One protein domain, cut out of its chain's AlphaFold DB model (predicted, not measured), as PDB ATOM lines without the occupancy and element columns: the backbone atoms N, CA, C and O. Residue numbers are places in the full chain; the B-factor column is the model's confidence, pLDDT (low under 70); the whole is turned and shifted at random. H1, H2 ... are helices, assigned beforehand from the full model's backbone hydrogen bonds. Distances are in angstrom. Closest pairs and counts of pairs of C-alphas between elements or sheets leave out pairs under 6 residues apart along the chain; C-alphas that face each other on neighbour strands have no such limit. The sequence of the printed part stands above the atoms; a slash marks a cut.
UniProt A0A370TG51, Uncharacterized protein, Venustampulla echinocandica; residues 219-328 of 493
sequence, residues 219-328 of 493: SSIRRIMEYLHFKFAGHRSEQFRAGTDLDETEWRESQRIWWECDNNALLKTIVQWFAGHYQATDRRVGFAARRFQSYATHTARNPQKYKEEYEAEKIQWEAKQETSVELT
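Overview. This is residues 219 to 328 of the 493 residues of an uncharacterized protein of Venustampulla echinocandica (UniProt A0A370TG51). The longest helix, H7, makes an arm at one side of a body of five helices, H1 to H5, and its tip, residues 322 to 328, sticks out. In the body H1 and H4 meet crosswise, H2 folds back on H1, H5 folds back beside H4, H3 crosses H1, and short H6 leads to H7. The printed part has 110 residues with seven named helices, H1 to H7 in order, and no named strand: all helix. It is compact, with a radius of gyration of the C-alphas of 14.2 A and spans of 40 by 33 by 23 A.

Along the chain. Find C-alpha 307 at (134.027, 177.090, 172.669); from there H7 runs 32.0 A to C-alpha 328 at (136.225, 151.286, 153.802). Look before it for H6, residues 298 to 301, 5.0 A, and H5, 282 to 295, 19.7 A. H4 is 265 to 275, 15.2 A; H3 is 248 to 261, 20.2 A; H2 is 236 to 244, 12.3 A. H1, 219 to 233, runs 21.0 A from C-alpha 219 at (156.038, 149.269, 171.416).

Arrangement. H7 touches H6 with residues 309 to 313 alone, the closest C-alphas, Thr 299 and Tyr 310, being 5.6 A apart. H4 and H5 form a hairpin at a shallow tilt of 13 degrees, closest at C-alphas 274 and 288, 6.0 A. H1 touches H4 at a steep tilt of 52 degrees, closest at C-alphas 225 and 275, 4.2 A. H1 and H2 form a hairpin, closest at C-alphas 230 and 239, 4.9 A. H3 touches H1, closest at C-alphas 254 and 224, 6.1 A. Every O i to N i+4 pair is within hydrogen-bond range in H1 to H5 and H7; H6 is too short for one.

Size, cuts and confidence. The C-alphas farthest apart, Arg 241 and Glu 308, are 39.9 A apart. The printed part has no cut and no long link; pLDDT is under 70 at residues 325 to 328.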
ATOM      1  N   SER A 219     156.393 150.218 170.355       96.38
ATOM      2  CA  SER A 219     156.038 149.269 171.416       96.38
ATOM      3  C   SER A 219     155.423 149.980 172.615       96.38
ATOM      4  O   SER A 219     154.393 149.533 173.122       96.38
ATOM      5  N   SER A 220     156.015 151.097 173.036       95.94
ATOM      6  CA  SER A 220     155.490 151.909 174.137       95.94
ATOM      7  C   SER A 220     154.134 152.527 173.794       95.94
ATOM      8  O   SER A 220     153.163 152.409 174.546       95.94
ATOM      9  N   ILE A 221     154.011 153.086 172.587       97.25
ATOM     10  CA  ILE A 221     152.736 153.620 172.093       97.25
ATOM     11  C   ILE A 221     151.661 152.528 172.020       97.25
ATOM     12  O   ILE A 221     150.521 152.762 172.430       97.25
ATOM     13  N   ARG A 222     152.009 151.323 171.551       97.81
ATOM     14  CA  ARG A 222     151.078 150.191 171.466       97.81
ATOM     15  C   ARG A 222     150.531 149.792 172.835       97.81
ATOM     16  O   ARG A 222     149.322 149.603 172.943       97.81
ATOM     17  N   ARG A 223     151.374 149.707 173.872       97.62
ATOM     18  CA  ARG A 223     150.918 149.379 175.237       97.62
ATOM     19  C   ARG A 223     149.907 150.402 175.754       97.62
ATOM     20  O   ARG A 223     148.873 150.031 176.307       97.62
ATOM     21  N   ILE A 224     150.157 151.689 175.513       97.31
ATOM     22  CA  ILE A 224     149.233 152.772 175.881       97.31
ATOM     23  C   ILE A 224     147.914 152.658 175.114       97.31
ATOM     24  O   ILE A 224     146.844 152.742 175.722       97.31
ATOM     25  N   MET A 225     147.969 152.447 173.792       98.00
ATOM     26  CA  MET A 225     146.774 152.243 172.966       98.00
ATOM     27  C   MET A 225     145.951 151.049 173.464       98.00
ATOM     28  O   MET A 225     144.736 151.167 173.596       98.00
ATOM     29  N   GLU A 226     146.602 149.926 173.778       97.75
ATOM     30  CA  GLU A 226     145.962 148.704 174.271       97.75
ATOM     31  C   GLU A 226     145.271 148.932 175.623       97.75
ATOM     32  O   GLU A 226     144.095 148.594 175.792       97.75
ATOM     33  N   TYR A 227     145.957 149.577 176.571       97.31
ATOM     34  CA  TYR A 227     145.370 149.922 177.863       97.31
ATOM     35  C   TYR A 227     144.146 150.834 177.709       97.31
ATOM     36  O   TYR A 227     143.092 150.566 178.295       97.31
ATOM     37  N   LEU A 228     144.256 151.892 176.900       97.00
ATOM     38  CA  LEU A 228     143.145 152.809 176.642       97.00
ATOM     39  C   LEU A 228     141.986 152.089 175.944       97.00
ATOM     40  O   LEU A 228     140.837 152.300 176.328       97.00
ATOM     41  N   HIS A 229     142.266 151.201 174.988       97.31
ATOM     42  CA  HIS A 229     141.252 150.416 174.286       97.31
ATOM     43  C   HIS A 229     140.402 149.602 175.267       97.31
ATOM     44  O   HIS A 229     139.179 149.760 175.305       97.31
ATOM     45  N   PHE A 230     141.037 148.797 176.124       96.12
ATOM     46  CA  PHE A 230     140.311 147.986 177.105       96.12
ATOM     47  C   PHE A 230     139.612 148.825 178.174       96.12
ATOM     48  O   PHE A 230     138.511 148.474 178.603       96.12
ATOM     49  N   LYS A 231     140.204 149.963 178.561       93.94
ATOM     50  CA  LYS A 231     139.585 150.906 179.498       93.94
ATOM     51  C   LYS A 231     138.303 151.518 178.928       93.94
ATOM     52  O   LYS A 231     137.286 151.525 179.616       93.94
ATOM     53  N   PHE A 232     138.310 151.969 177.671       94.38
ATOM     54  CA  PHE A 232     137.109 152.492 177.007       94.38
ATOM     55  C   PHE A 232     136.069 151.408 176.706       94.38
ATOM     56  O   PHE A 232     134.877 151.708 176.730       94.38
ATOM     57  N   ALA A 233     136.495 150.166 176.457       93.69
ATOM     58  CA  ALA A 233     135.599 149.026 176.254       93.69
ATOM     59  C   ALA A 233     134.970 148.493 177.560       93.69
ATOM     60  O   ALA A 233     134.030 147.704 177.515       93.69
ATOM     61  N   GLY A 234     135.476 148.895 178.733       91.75
ATOM     62  CA  GLY A 234     135.012 148.386 180.029       91.75
ATOM     63  C   GLY A 234     135.463 146.951 180.335       91.75
ATOM     64  O   GLY A 234     134.903 146.297 181.218       91.75
ATOM     65  N   HIS A 235     136.476 146.446 179.627       92.62
ATOM     66  CA  HIS A 235     137.025 145.101 179.800       92.62
ATOM     67  C   HIS A 235     138.023 145.081 180.968       92.62
ATOM     68  O   HIS A 235     139.229 145.219 180.778       92.62
ATOM     69  N   ARG A 236     137.518 144.956 182.204       85.69
ATOM     70  CA  ARG A 236     138.320 145.142 183.434       85.69
ATOM     71  C   ARG A 236     139.523 144.195 183.550       85.69
ATOM     72  O   ARG A 236     140.584 144.623 183.998       85.69
ATOM     73  N   SER A 237     139.373 142.925 183.173       82.62
ATOM     74  CA  SER A 237     140.453 141.927 183.247       82.62
ATOM     75  C   SER A 237     141.607 142.249 182.301       82.62
ATOM     76  O   SER A 237     142.775 142.209 182.685       82.62
ATOM     77  N   GLU A 238     141.274 142.592 181.065       90.31
ATOM     78  CA  GLU A 238     142.204 142.929 179.999       90.31
ATOM     79  C   GLU A 238     142.849 144.288 180.259       90.31
ATOM     80  O   GLU A 238     144.057 144.431 180.099       90.31
ATOM     81  N   GLN A 239     142.076 145.253 180.768       89.25
ATOM     82  CA  GLN A 239     142.585 146.539 181.230       89.25
ATOM     83  C   GLN A 239     143.627 146.358 182.338       89.25
ATOM     84  O   GLN A 239     144.673 146.997 182.289       89.25
ATOM     85  N   PHE A 240     143.359 145.510 183.339       80.88
ATOM     86  CA  PHE A 240     144.310 145.263 184.424       80.88
ATOM     87  C   PHE A 240     145.614 144.670 183.887       80.88
ATOM     88  O   PHE A 240     146.690 145.161 184.218       80.88
ATOM     89  N   ARG A 241     145.520 143.667 183.008       91.56
ATOM     90  CA  ARG A 241     146.687 143.060 182.360       91.56
ATOM     91  C   ARG A 241     147.481 144.081 181.537       91.56
ATOM     92  O   ARG A 241     148.683 144.203 181.736       91.56
ATOM     93  N   ALA A 242     146.822 144.832 180.659       88.94
ATOM     94  CA  ALA A 242     147.483 145.868 179.866       88.94
ATOM     95  C   ALA A 242     148.108 146.945 180.768       88.94
ATOM     96  O   ALA A 242     149.199 147.427 180.500       88.94
ATOM     97  N   GLY A 243     147.454 147.268 181.888       85.00
ATOM     98  CA  GLY A 243     147.961 148.198 182.893       85.00
ATOM     99  C   GLY A 243     149.225 147.717 183.604       85.00
ATOM    100  O   GLY A 243     150.082 148.538 183.914       85.00
ATOM    101  N   THR A 244     149.374 146.407 183.840       87.69
ATOM    102  CA  THR A 244     150.593 145.843 184.448       87.69
ATOM    103  C   THR A 244     151.799 145.832 183.516       87.69
ATOM    104  O   THR A 244     152.924 145.754 184.003       87.69
ATOM    105  N   ASP A 245     151.568 145.918 182.205       90.56
ATOM    106  CA  ASP A 245     152.628 145.948 181.196       90.56
ATOM    107  C   ASP A 245     153.163 147.374 180.955       90.56
ATOM    108  O   ASP A 245     154.199 147.527 180.310       90.56
ATOM    109  N   LEU A 246     152.487 148.406 181.481       93.69
ATOM    110  CA  LEU A 246     152.908 149.804 181.366       93.69
ATOM    111  C   LEU A 246     154.030 150.138 182.353       93.69
ATOM    112  O   LEU A 246     153.950 149.826 183.545       93.69
ATOM    113  N   ASP A 247     155.043 150.858 181.879       94.25
ATOM    114  CA  ASP A 247     155.998 151.510 182.769       94.25
ATOM    115  C   ASP A 247     155.376 152.726 183.486       94.25
ATOM    116  O   ASP A 247     154.239 153.140 183.241       94.25
ATOM    117  N   GLU A 248     156.117 153.315 184.425       88.19
ATOM    118  CA  GLU A 248     155.609 154.434 185.222       88.19
ATOM    119  C   GLU A 248     155.282 155.685 184.382       88.19
ATOM    120  O   GLU A 248     154.341 156.416 184.708       88.19
ATOM    121  N   THR A 249     156.031 155.941 183.308       90.06
ATOM    122  CA  THR A 249     155.812 157.083 182.410       90.06
ATOM    123  C   THR A 249     154.577 156.847 181.552       90.06
ATOM    124  O   THR A 249     153.689 157.701 181.496       90.06
ATOM    125  N   GLU A 250     154.472 155.665 180.951       93.88
ATOM    126  CA  GLU A 250     153.338 155.237 180.134       93.88
ATOM    127  C   GLU A 250     152.036 155.211 180.933       93.88
ATOM    128  O   GLU A 250     150.996 155.684 180.462       93.88
ATOM    129  N   TRP A 251     152.091 154.716 182.172       90.56
ATOM    130  CA  TRP A 251     150.954 154.704 183.085       90.56
ATOM    131  C   TRP A 251     150.460 156.120 183.374       90.56
ATOM    132  O   TRP A 251     149.270 156.404 183.225       90.56
ATOM    133  N   ARG A 252     151.361 157.034 183.755       85.94
ATOM    134  CA  ARG A 252     151.001 158.431 184.048       85.94
ATOM    135  C   ARG A 252     150.396 159.125 182.831       85.94
ATOM    136  O   ARG A 252     149.380 159.803 182.969       85.94
ATOM    137  N   GLU A 253     150.982 158.931 181.652       91.06
ATOM    138  CA  GLU A 253     150.459 159.484 180.400       91.06
ATOM    139  C   GLU A 253     149.070 158.930 180.069       91.06
ATOM    140  O   GLU A 253     148.155 159.695 179.764       91.06
ATOM    141  N   SER A 254     148.872 157.622 180.233       93.38
ATOM    142  CA  SER A 254     147.580 156.968 180.013       93.38
ATOM    143  C   SER A 254     146.494 157.471 180.968       93.38
ATOM    144  O   SER A 254     145.358 157.705 180.553       93.38
ATOM    145  N   GLN A 255     146.824 157.664 182.250       91.81
ATOM    146  CA  GLN A 255     145.881 158.212 183.232       91.81
ATOM    147  C   GLN A 255     145.538 159.670 182.937       91.81
ATOM    148  O   GLN A 255     144.370 160.044 183.023       91.81
ATOM    149  N   ARG A 256     146.526 160.474 182.527       89.81
ATOM    150  CA  ARG A 256     146.302 161.857 182.097       89.81
ATOM    151  C   ARG A 256     145.346 161.921 180.907       89.81
ATOM    152  O   ARG A 256     144.359 162.646 180.974       89.81
ATOM    153  N   ILE A 257     145.609 161.140 179.853       92.69
ATOM    154  CA  ILE A 257     144.738 161.048 178.669       92.69
ATOM    155  C   ILE A 257     143.314 160.677 179.086       92.69
ATOM    156  O   ILE A 257     142.361 161.335 178.676       92.69
ATOM    157  N   TRP A 258     143.174 159.654 179.929       92.75
ATOM    158  CA  TRP A 258     141.875 159.205 180.416       92.75
ATOM    159  C   TRP A 258     141.114 160.302 181.173       92.75
ATOM    160  O   TRP A 258     139.952 160.554 180.863       92.75
ATOM    161  N   TRP A 259     141.757 160.971 182.134       90.19
ATOM    162  CA  TRP A 259     141.117 162.031 182.916       90.19
ATOM    163  C   TRP A 259     140.691 163.223 182.061       90.19
ATOM    164  O   TRP A 259     139.618 163.776 182.282       90.19
ATOM    165  N   GLU A 260     141.479 163.597 181.052       89.62
ATOM    166  CA  GLU A 260     141.098 164.678 180.137       89.62
ATOM    167  C   GLU A 260     139.892 164.306 179.250       89.62
ATOM    168  O   GLU A 260     139.161 165.194 178.808       89.62
ATOM    169  N   CYS A 261     139.638 163.012 179.019       92.94
ATOM    170  CA  CYS A 261     138.493 162.537 178.235       92.94
ATOM    171  C   CYS A 261     137.163 162.528 179.000       92.94
ATOM    172  O   CYS A 261     136.113 162.535 178.357       92.94
ATOM    173  N   ASP A 262     137.182 162.481 180.336       86.69
ATOM    174  CA  ASP A 262     135.996 162.169 181.153       86.69
ATOM    175  C   ASP A 262     134.843 163.168 180.934       86.69
ATOM    176  O   ASP A 262     133.678 162.789 180.845       86.69
ATOM    177  N   ASN A 263     135.188 164.435 180.685       84.38
ATOM    178  CA  ASN A 263     134.241 165.524 180.419       84.38
ATOM    179  C   ASN A 263     134.362 166.113 179.004       84.38
ATOM    180  O   ASN A 263     133.951 167.248 178.753       84.38
ATOM    181  N   ASN A 264     134.954 165.367 178.069       92.81
ATOM    182  CA  ASN A 264     135.288 165.878 176.746       92.81
ATOM    183  C   ASN A 264     134.939 164.871 175.649       92.81
ATOM    184  O   ASN A 264     135.723 163.981 175.317       92.81
ATOM    185  N   ALA A 265     133.743 165.025 175.078       92.56
ATOM    186  CA  ALA A 265     133.217 164.101 174.079       92.56
ATOM    187  C   ALA A 265     134.103 164.015 172.825       92.56
ATOM    188  O   ALA A 265     134.382 162.911 172.363       92.56
ATOM    189  N   LEU A 266     134.588 165.150 172.303       92.81
ATOM    190  CA  LEU A 266     135.460 165.159 171.127       92.81
ATOM    191  C   LEU A 266     136.769 164.425 171.425       92.81
ATOM    192  O   LEU A 266     137.121 163.482 170.718       92.81
ATOM    193  N   LEU A 267     137.449 164.790 172.516       93.75
ATOM    194  CA  LEU A 267     138.710 164.156 172.893       93.75
ATOM    195  C   LEU A 267     138.534 162.654 173.146       93.75
ATOM    196  O   LEU A 267     139.352 161.862 172.690       93.75
ATOM    197  N   LYS A 268     137.429 162.249 173.781       95.31
ATOM    198  CA  LYS A 268     137.074 160.840 173.968       95.31
ATOM    199  C   LYS A 268     136.979 160.094 172.635       95.31
ATOM    200  O   LYS A 268     137.571 159.026 172.513       95.31
ATOM    201  N   THR A 269     136.302 160.653 171.629       95.69
ATOM    202  CA  THR A 269     136.210 160.013 170.300       95.69
ATOM    203  C   THR A 269     137.562 159.942 169.583       95.69
ATOM    204  O   THR A 269     137.888 158.913 168.995       95.69
ATOM    205  N   ILE A 270     138.388 160.987 169.690       95.31
ATOM    206  CA  ILE A 270     139.746 161.017 169.127       95.31
ATOM    207  C   ILE A 270     140.628 159.942 169.781       95.31
ATOM    208  O   ILE A 270     141.339 159.211 169.091       95.31
ATOM    209  N   VAL A 271     140.565 159.806 171.109       96.12
ATOM    210  CA  VAL A 271     141.343 158.802 171.848       96.12
ATOM    211  C   VAL A 271     140.841 157.388 171.564       96.12
ATOM    212  O   VAL A 271     141.656 156.481 171.433       96.12
ATOM    213  N   GLN A 272     139.531 157.179 171.418       96.00
ATOM    214  CA  GLN A 272     138.979 155.883 171.011       96.00
ATOM    215  C   GLN A 272     139.451 155.478 169.608       96.00
ATOM    216  O   GLN A 272     139.860 154.333 169.418       96.00
ATOM    217  N   TRP A 273     139.466 156.415 168.652       96.38
ATOM    218  CA  TRP A 273     140.041 156.195 167.321       96.38
ATOM    219  C   TRP A 273     141.527 155.815 167.407       96.38
ATOM    220  O   TRP A 273     141.945 154.814 166.827       96.38
ATOM    221  N   PHE A 274     142.314 156.558 168.190       96.81
ATOM    222  CA  PHE A 274     143.733 156.275 168.419       96.81
ATOM    223  C   PHE A 274     143.949 154.881 169.031       96.81
ATOM    224  O   PHE A 274     144.716 154.079 168.501       96.81
ATOM    225  N   ALA A 275     143.220 154.557 170.099       97.12
ATOM    226  CA  ALA A 275     143.310 153.279 170.799       97.12
ATOM    227  C   ALA A 275     142.868 152.088 169.930       97.12
ATOM    228  O   ALA A 275     143.389 150.986 170.082       97.12
ATOM    229  N   GLY A 276     141.958 152.301 168.971       96.50
ATOM    230  CA  GLY A 276     141.528 151.279 168.011       96.50
ATOM    231  C   GLY A 276     142.650 150.731 167.119       96.50
ATOM    232  O   GLY A 276     142.502 149.651 166.553       96.50
ATOM    233  N   HIS A 277     143.792 151.419 167.034       96.50
ATOM    234  CA  HIS A 277     144.935 151.019 166.210       96.50
ATOM    235  C   HIS A 277     145.974 150.163 166.951       96.50
ATOM    236  O   HIS A 277     147.027 149.874 166.384       96.50
ATOM    237  N   TYR A 278     145.712 149.716 168.185       97.00
ATOM    238  CA  TYR A 278     146.710 148.988 168.985       97.00
ATOM    239  C   TYR A 278     147.222 147.689 168.323       97.00
ATOM    240  O   TYR A 278     148.387 147.326 168.476       97.00
ATOM    241  N   GLN A 279     146.385 147.011 167.528       96.38
ATOM    242  CA  GLN A 279     146.767 145.802 166.780       96.38
ATOM    243  C   GLN A 279     147.418 146.092 165.417       96.38
ATOM    244  O   GLN A 279     147.742 145.163 164.677       96.38
ATOM    245  N   ALA A 280     147.582 147.360 165.041       94.94
ATOM    246  CA  ALA A 280     148.143 147.721 163.750       94.94
ATOM    247  C   ALA A 280     149.663 147.478 163.693       94.94
ATOM    248  O   ALA A 280     150.343 147.317 164.712       94.94
ATOM    249  N   THR A 281     150.208 147.475 162.475       95.81
ATOM    250  CA  THR A 281     151.658 147.413 162.238       95.81
ATOM    251  C   THR A 281     152.368 148.619 162.860       95.81
ATOM    252  O   THR A 281     151.764 149.680 163.011       95.81
ATOM    253  N   ASP A 282     153.660 148.497 163.181       94.81
ATOM    254  CA  ASP A 282     154.430 149.573 163.836       94.81
ATOM    255  C   ASP A 282     154.363 150.902 163.058       94.81
ATOM    256  O   ASP A 282     154.131 151.958 163.647       94.81
ATOM    257  N   ARG A 283     154.432 150.850 161.716       91.88
ATOM    258  CA  ARG A 283     154.256 152.028 160.841       91.88
ATOM    259  C   ARG A 283     152.896 152.704 161.049       91.88
ATOM    260  O   ARG A 283     152.821 153.931 161.104       91.88
ATOM    261  N   ARG A 284     151.820 151.918 161.180       92.31
ATOM    262  CA  ARG A 284     150.464 152.434 161.431       92.31
ATOM    263  C   ARG A 284     150.300 152.960 162.857       92.31
ATOM    264  O   ARG A 284     149.628 153.971 163.031       92.31
ATOM    265  N   VAL A 285     150.939 152.337 163.847       94.44
ATOM    266  CA  VAL A 285     150.963 152.823 165.236       94.44
ATOM    267  C   VAL A 285     151.637 154.196 165.315       94.44
ATOM    268  O   VAL A 285     151.042 155.138 165.839       94.44
ATOM    269  N   GLY A 286     152.824 154.348 164.717       90.94
ATOM    270  CA  GLY A 286     153.527 155.633 164.662       90.94
ATOM    271  C   GLY A 286     152.738 156.709 163.907       90.94
ATOM    272  O   GLY A 286     152.637 157.852 164.357       90.94
ATOM    273  N   PHE A 287     152.094 156.349 162.789       91.62
ATOM    274  CA  PHE A 287     151.195 157.256 162.067       91.62
ATOM    275  C   PHE A 287     150.008 157.710 162.931       91.62
ATOM    276  O   PHE A 287     149.743 158.910 163.027       91.62
ATOM    277  N   ALA A 288     149.327 156.774 163.599       93.12
ATOM    278  CA  ALA A 288     148.202 157.078 164.477       93.12
ATOM    279  C   ALA A 288     148.621 157.971 165.655       93.12
ATOM    280  O   ALA A 288     147.887 158.892 166.002       93.12
ATOM    281  N   ALA A 289     149.816 157.776 166.221       93.81
ATOM    282  CA  ALA A 289     150.341 158.630 167.285       93.81
ATOM    283  C   ALA A 289     150.633 160.064 166.820       93.81
ATOM    284  O   ALA A 289     150.233 161.021 167.489       93.81
ATOM    285  N   ARG A 290     151.251 160.237 165.644       91.50
ATOM    286  CA  ARG A 290     151.478 161.567 165.050       91.50
ATOM    287  C   ARG A 290     150.162 162.283 164.739       91.50
ATOM    288  O   ARG A 290     150.001 163.459 165.064       91.50
ATOM    289  N   ARG A 291     149.189 161.569 164.168       91.06
ATOM    290  CA  ARG A 291     147.845 162.108 163.911       91.06
ATOM    291  C   ARG A 291     147.110 162.438 165.212       91.06
ATOM    292  O   ARG A 291     146.538 163.516 165.307       91.06
ATOM    293  N   PHE A 292     147.199 161.593 166.238       92.50
ATOM    294  CA  PHE A 292     146.633 161.871 167.560       92.50
ATOM    295  C   PHE A 292     147.181 163.176 168.152       92.50
ATOM    296  O   PHE A 292     146.398 164.015 168.587       92.50
ATOM    297  N   GLN A 293     148.495 163.407 168.087       89.81
ATOM    298  CA  GLN A 293     149.081 164.683 168.514       89.81
ATOM    299  C   GLN A 293     148.579 165.882 167.706       89.81
ATOM    300  O   GLN A 293     148.429 166.968 168.262       89.81
ATOM    301  N   SER A 294     148.324 165.693 166.409       86.19
ATOM    302  CA  SER A 294     147.778 166.740 165.546       86.19
ATOM    303  C   SER A 294     146.302 167.031 165.824       86.19
ATOM    304  O   SER A 294     145.886 168.173 165.663       86.19
ATOM    305  N   TYR A 295     145.510 166.022 166.194       86.88
ATOM    306  CA  TYR A 295     144.071 166.160 166.432       86.88
ATOM    307  C   TYR A 295     143.740 166.587 167.859       86.88
ATOM    308  O   TYR A 295     142.781 167.320 168.075       86.88
ATOM    309  N   ALA A 296     144.537 166.170 168.840       84.31
ATOM    310  CA  ALA A 296     144.348 166.520 170.240       84.31
ATOM    311  C   ALA A 296     144.946 167.907 170.559       84.31
ATOM    312  O   ALA A 296     145.816 168.071 171.424       84.31
ATOM    313  N   THR A 297     144.480 168.908 169.814       82.31
ATOM    314  CA  THR A 297     144.871 170.317 169.901       82.31
ATOM    315  C   THR A 297     144.502 170.931 171.257       82.31
ATOM    316  O   THR A 297     143.711 170.403 172.042       82.31
ATOM    317  N   HIS A 298     145.081 172.093 171.574       75.75
ATOM    318  CA  HIS A 298     144.779 172.799 172.827       75.75
ATOM    319  C   HIS A 298     143.297 173.223 172.924       75.75
ATOM    320  O   HIS A 298     142.747 173.322 174.026       75.75
ATOM    321  N   THR A 299     142.670 173.476 171.777       78.56
ATOM    322  CA  THR A 299     141.244 173.755 171.564       78.56
ATOM    323  C   THR A 299     140.403 172.529 171.901       78.56
ATOM    324  O   THR A 299     139.587 172.614 172.822       78.56
ATOM    325  N   ALA A 300     140.711 171.369 171.310       79.62
ATOM    326  CA  ALA A 300     140.079 170.098 171.650       79.62
ATOM    327  C   ALA A 300     140.180 169.783 173.148       79.62
ATOM    328  O   ALA A 300     139.214 169.309 173.726       79.62
ATOM    329  N   ARG A 301     141.303 170.092 173.810       80.31
ATOM    330  CA  ARG A 301     141.523 169.817 175.247       80.31
ATOM    331  C   ARG A 301     140.785 170.750 176.207       80.31
ATOM    332  O   ARG A 301     140.527 170.364 177.342       80.31
ATOM    333  N   ASN A 302     140.467 171.976 175.790       83.69
ATOM    334  CA  ASN A 302     139.902 173.009 176.667       83.69
ATOM    335  C   ASN A 302     138.590 173.585 176.104       83.69
ATOM    336  O   ASN A 302     138.524 174.793 175.833       83.69
ATOM    337  N   PRO A 303     137.524 172.768 175.988       85.88
ATOM    338  CA  PRO A 303     136.260 173.171 175.362       85.88
ATOM    339  C   PRO A 303     135.624 174.402 176.020       85.88
ATOM    340  O   PRO A 303     135.015 175.233 175.356       85.88
ATOM    341  N   GLN A 304     135.797 174.565 177.337       85.50
ATOM    342  CA  GLN A 304     135.244 175.707 178.070       85.50
ATOM    343  C   GLN A 304     135.907 177.041 177.703       85.50
ATOM    344  O   GLN A 304     135.269 178.091 177.789       85.50
ATOM    345  N   LYS A 305     137.193 177.016 177.332       86.50
ATOM    346  CA  LYS A 305     137.969 178.221 177.021       86.50
ATOM    347  C   LYS A 305     137.857 178.609 175.544       86.50
ATOM    348  O   LYS A 305     137.863 179.800 175.255       86.50
ATOM    349  N   TYR A 306     137.737 177.625 174.654       86.06
ATOM    350  CA  TYR A 306     137.735 177.795 173.196       86.06
ATOM    351  C   TYR A 306     136.469 177.204 172.582       86.06
ATOM    352  O   TYR A 306     136.515 176.235 171.830       86.06
ATOM    353  N   LYS A 307     135.309 177.720 172.991       88.75
ATOM    354  CA  LYS A 307     134.027 177.090 172.669       88.75
ATOM    355  C   LYS A 307     133.734 177.084 171.164       88.75
ATOM    356  O   LYS A 307     133.264 176.078 170.651       88.75
ATOM    357  N   GLU A 308     133.992 178.192 170.471       90.50
ATOM    358  CA  GLU A 308     133.717 178.309 169.030       90.50
ATOM    359  C   GLU A 308     134.665 177.429 168.211       90.50
ATOM    360  O   GLU A 308     134.226 176.709 167.316       90.50
ATOM    361  N   GLU A 309     135.954 177.429 168.559       89.25
ATOM    362  CA  GLU A 309     136.960 176.600 167.900       89.25
ATOM    363  C   GLU A 309     136.736 175.111 168.173       89.25
ATOM    364  O   GLU A 309     136.898 174.299 167.269       89.25
ATOM    365  N   TYR A 310     136.313 174.755 169.388       90.75
ATOM    366  CA  TYR A 310     135.967 173.382 169.747       90.75
ATOM    367  C   TYR A 310     134.793 172.851 168.917       90.75
ATOM    368  O   TYR A 310     134.874 171.745 168.392       90.75
ATOM    369  N   GLU A 311     133.709 173.622 168.763       91.94
ATOM    370  CA  GLU A 311     132.575 173.198 167.926       91.94
ATOM    371  C   GLU A 311     132.983 173.075 166.450       91.94
ATOM    372  O   GLU A 311     132.583 172.129 165.774       91.94
ATOM    373  N   ALA A 312     133.831 173.981 165.951       91.56
ATOM    374  CA  ALA A 312     134.360 173.890 164.592       91.56
ATOM    375  C   ALA A 312     135.238 172.640 164.393       91.56
ATOM    376  O   ALA A 312     135.069 171.924 163.406       91.56
ATOM    377  N   GLU A 313     136.145 172.348 165.329       90.12
ATOM    378  CA  GLU A 313     136.976 171.138 165.304       90.12
ATOM    379  C   GLU A 313     136.138 169.867 165.415       90.12
ATOM    380  O   GLU A 313     136.410 168.891 164.719       90.12
ATOM    381  N   LYS A 314     135.091 169.884 166.242       92.06
ATOM    382  CA  LYS A 314     134.163 168.767 166.381       92.06
ATOM    383  C   LYS A 314     133.455 168.460 165.062       92.06
ATOM    384  O   LYS A 314     133.475 167.312 164.633       92.06
ATOM    385  N   ILE A 315     132.915 169.476 164.385       91.88
ATOM    386  CA  ILE A 315     132.272 169.316 163.069       91.88
ATOM    387  C   ILE A 315     133.275 168.782 162.037       91.88
ATOM    388  O   ILE A 315     132.956 167.880 161.265       91.88
ATOM    389  N   GLN A 316     134.506 169.308 162.024       91.81
ATOM    390  CA  GLN A 316     135.554 168.819 161.122       91.81
ATOM    391  C   GLN A 316     135.927 167.361 161.397       91.81
ATOM    392  O   GLN A 316     136.171 166.602 160.461       91.81
ATOM    393  N   TRP A 317     135.995 166.968 162.668       92.56
ATOM    394  CA  TRP A 317     136.272 165.594 163.067       92.56
ATOM    395  C   TRP A 317     135.149 164.645 162.643       92.56
ATOM    396  O   TRP A 317     135.428 163.618 162.029       92.56
ATOM    397  N   GLU A 318     133.892 165.010 162.905       91.62
ATOM    398  CA  GLU A 318     132.710 164.232 162.515       91.62
ATOM    399  C   GLU A 318     132.656 164.032 160.992       91.62
ATOM    400  O   GLU A 318     132.555 162.895 160.531       91.62
ATOM    401  N   ALA A 319     132.882 165.091 160.206       91.12
ATOM    402  CA  ALA A 319     132.935 164.997 158.745       91.12
ATOM    403  C   ALA A 319     134.063 164.068 158.240       91.12
ATOM    404  O   ALA A 319     133.876 163.303 157.289       91.12
ATOM    405  N   LYS A 320     135.244 164.092 158.881       90.31
ATOM    406  CA  LYS A 320     136.370 163.193 158.542       90.31
ATOM    407  C   LYS A 320     136.050 161.725 158.829       90.31
ATOM    408  O   LYS A 320     136.451 160.852 158.056       90.31
ATOM    409  N   GLN A 321     135.350 161.454 159.930       88.00
ATOM    410  CA  GLN A 321     134.933 160.098 160.287       88.00
ATOM    411  C   GLN A 321     133.892 159.562 159.301       88.00
ATOM    412  O   GLN A 321     134.035 158.432 158.845       88.00
ATOM    413  N   GLU A 322     132.916 160.378 158.892       84.19
ATOM    414  CA  GLU A 322     131.926 159.996 157.872       84.19
ATOM    415  C   GLU A 322     132.593 159.632 156.538       84.19
ATOM    416  O   GLU A 322     132.329 158.567 155.981       84.19
ATOM    417  N   THR A 323     133.553 160.447 156.087       83.44
ATOM    418  CA  THR A 323     134.271 160.207 154.821       83.44
ATOM    419  C   THR A 323     135.115 158.922 154.879       83.44
ATOM    420  O   THR A 323     135.204 158.175 153.907       83.44
ATOM    421  N   SER A 324     135.714 158.620 156.036       76.44
ATOM    422  CA  SER A 324     136.550 157.422 156.219       76.44
ATOM    423  C   SER A 324     135.735 156.117 156.231       76.44
ATOM    424  O   SER A 324     136.240 155.063 155.837       76.44
ATOM    425  N   VAL A 325     134.471 156.172 156.667       64.06
ATOM    426  CA  VAL A 325     133.561 155.013 156.671       64.06
ATOM    427  C   VAL A 325     133.072 154.678 155.257       64.06
ATOM    428  O   VAL A 325     132.895 153.505 154.936       64.06
ATOM    429  N   GLU A 326     132.909 155.667 154.376       51.66
ATOM    430  CA  GLU A 326     132.522 155.418 152.978       51.66
ATOM    431  C   GLU A 326     133.644 154.724 152.183       51.66
ATOM    432  O   GLU A 326     133.389 153.749 151.482       51.66
ATOM    433  N   LEU A 327     134.903 155.125 152.388       50.94
ATOM    434  CA  LEU A 327     136.073 154.532 151.716       50.94
ATOM    435  C   LEU A 327     136.376 153.081 152.121       50.94
ATOM    436  O   LEU A 327     136.977 152.337 151.349       50.94
ATOM    437  N   THR A 328     135.980 152.659 153.324       45.50
ATOM    438  CA  THR A 328     136.225 151.286 153.802       45.50
ATOM    439  C   THR A 328     135.165 150.291 153.330       45.50
ATOM    440  O   THR A 328     135.484 149.118 153.156       45.50
TER     441      THR A 328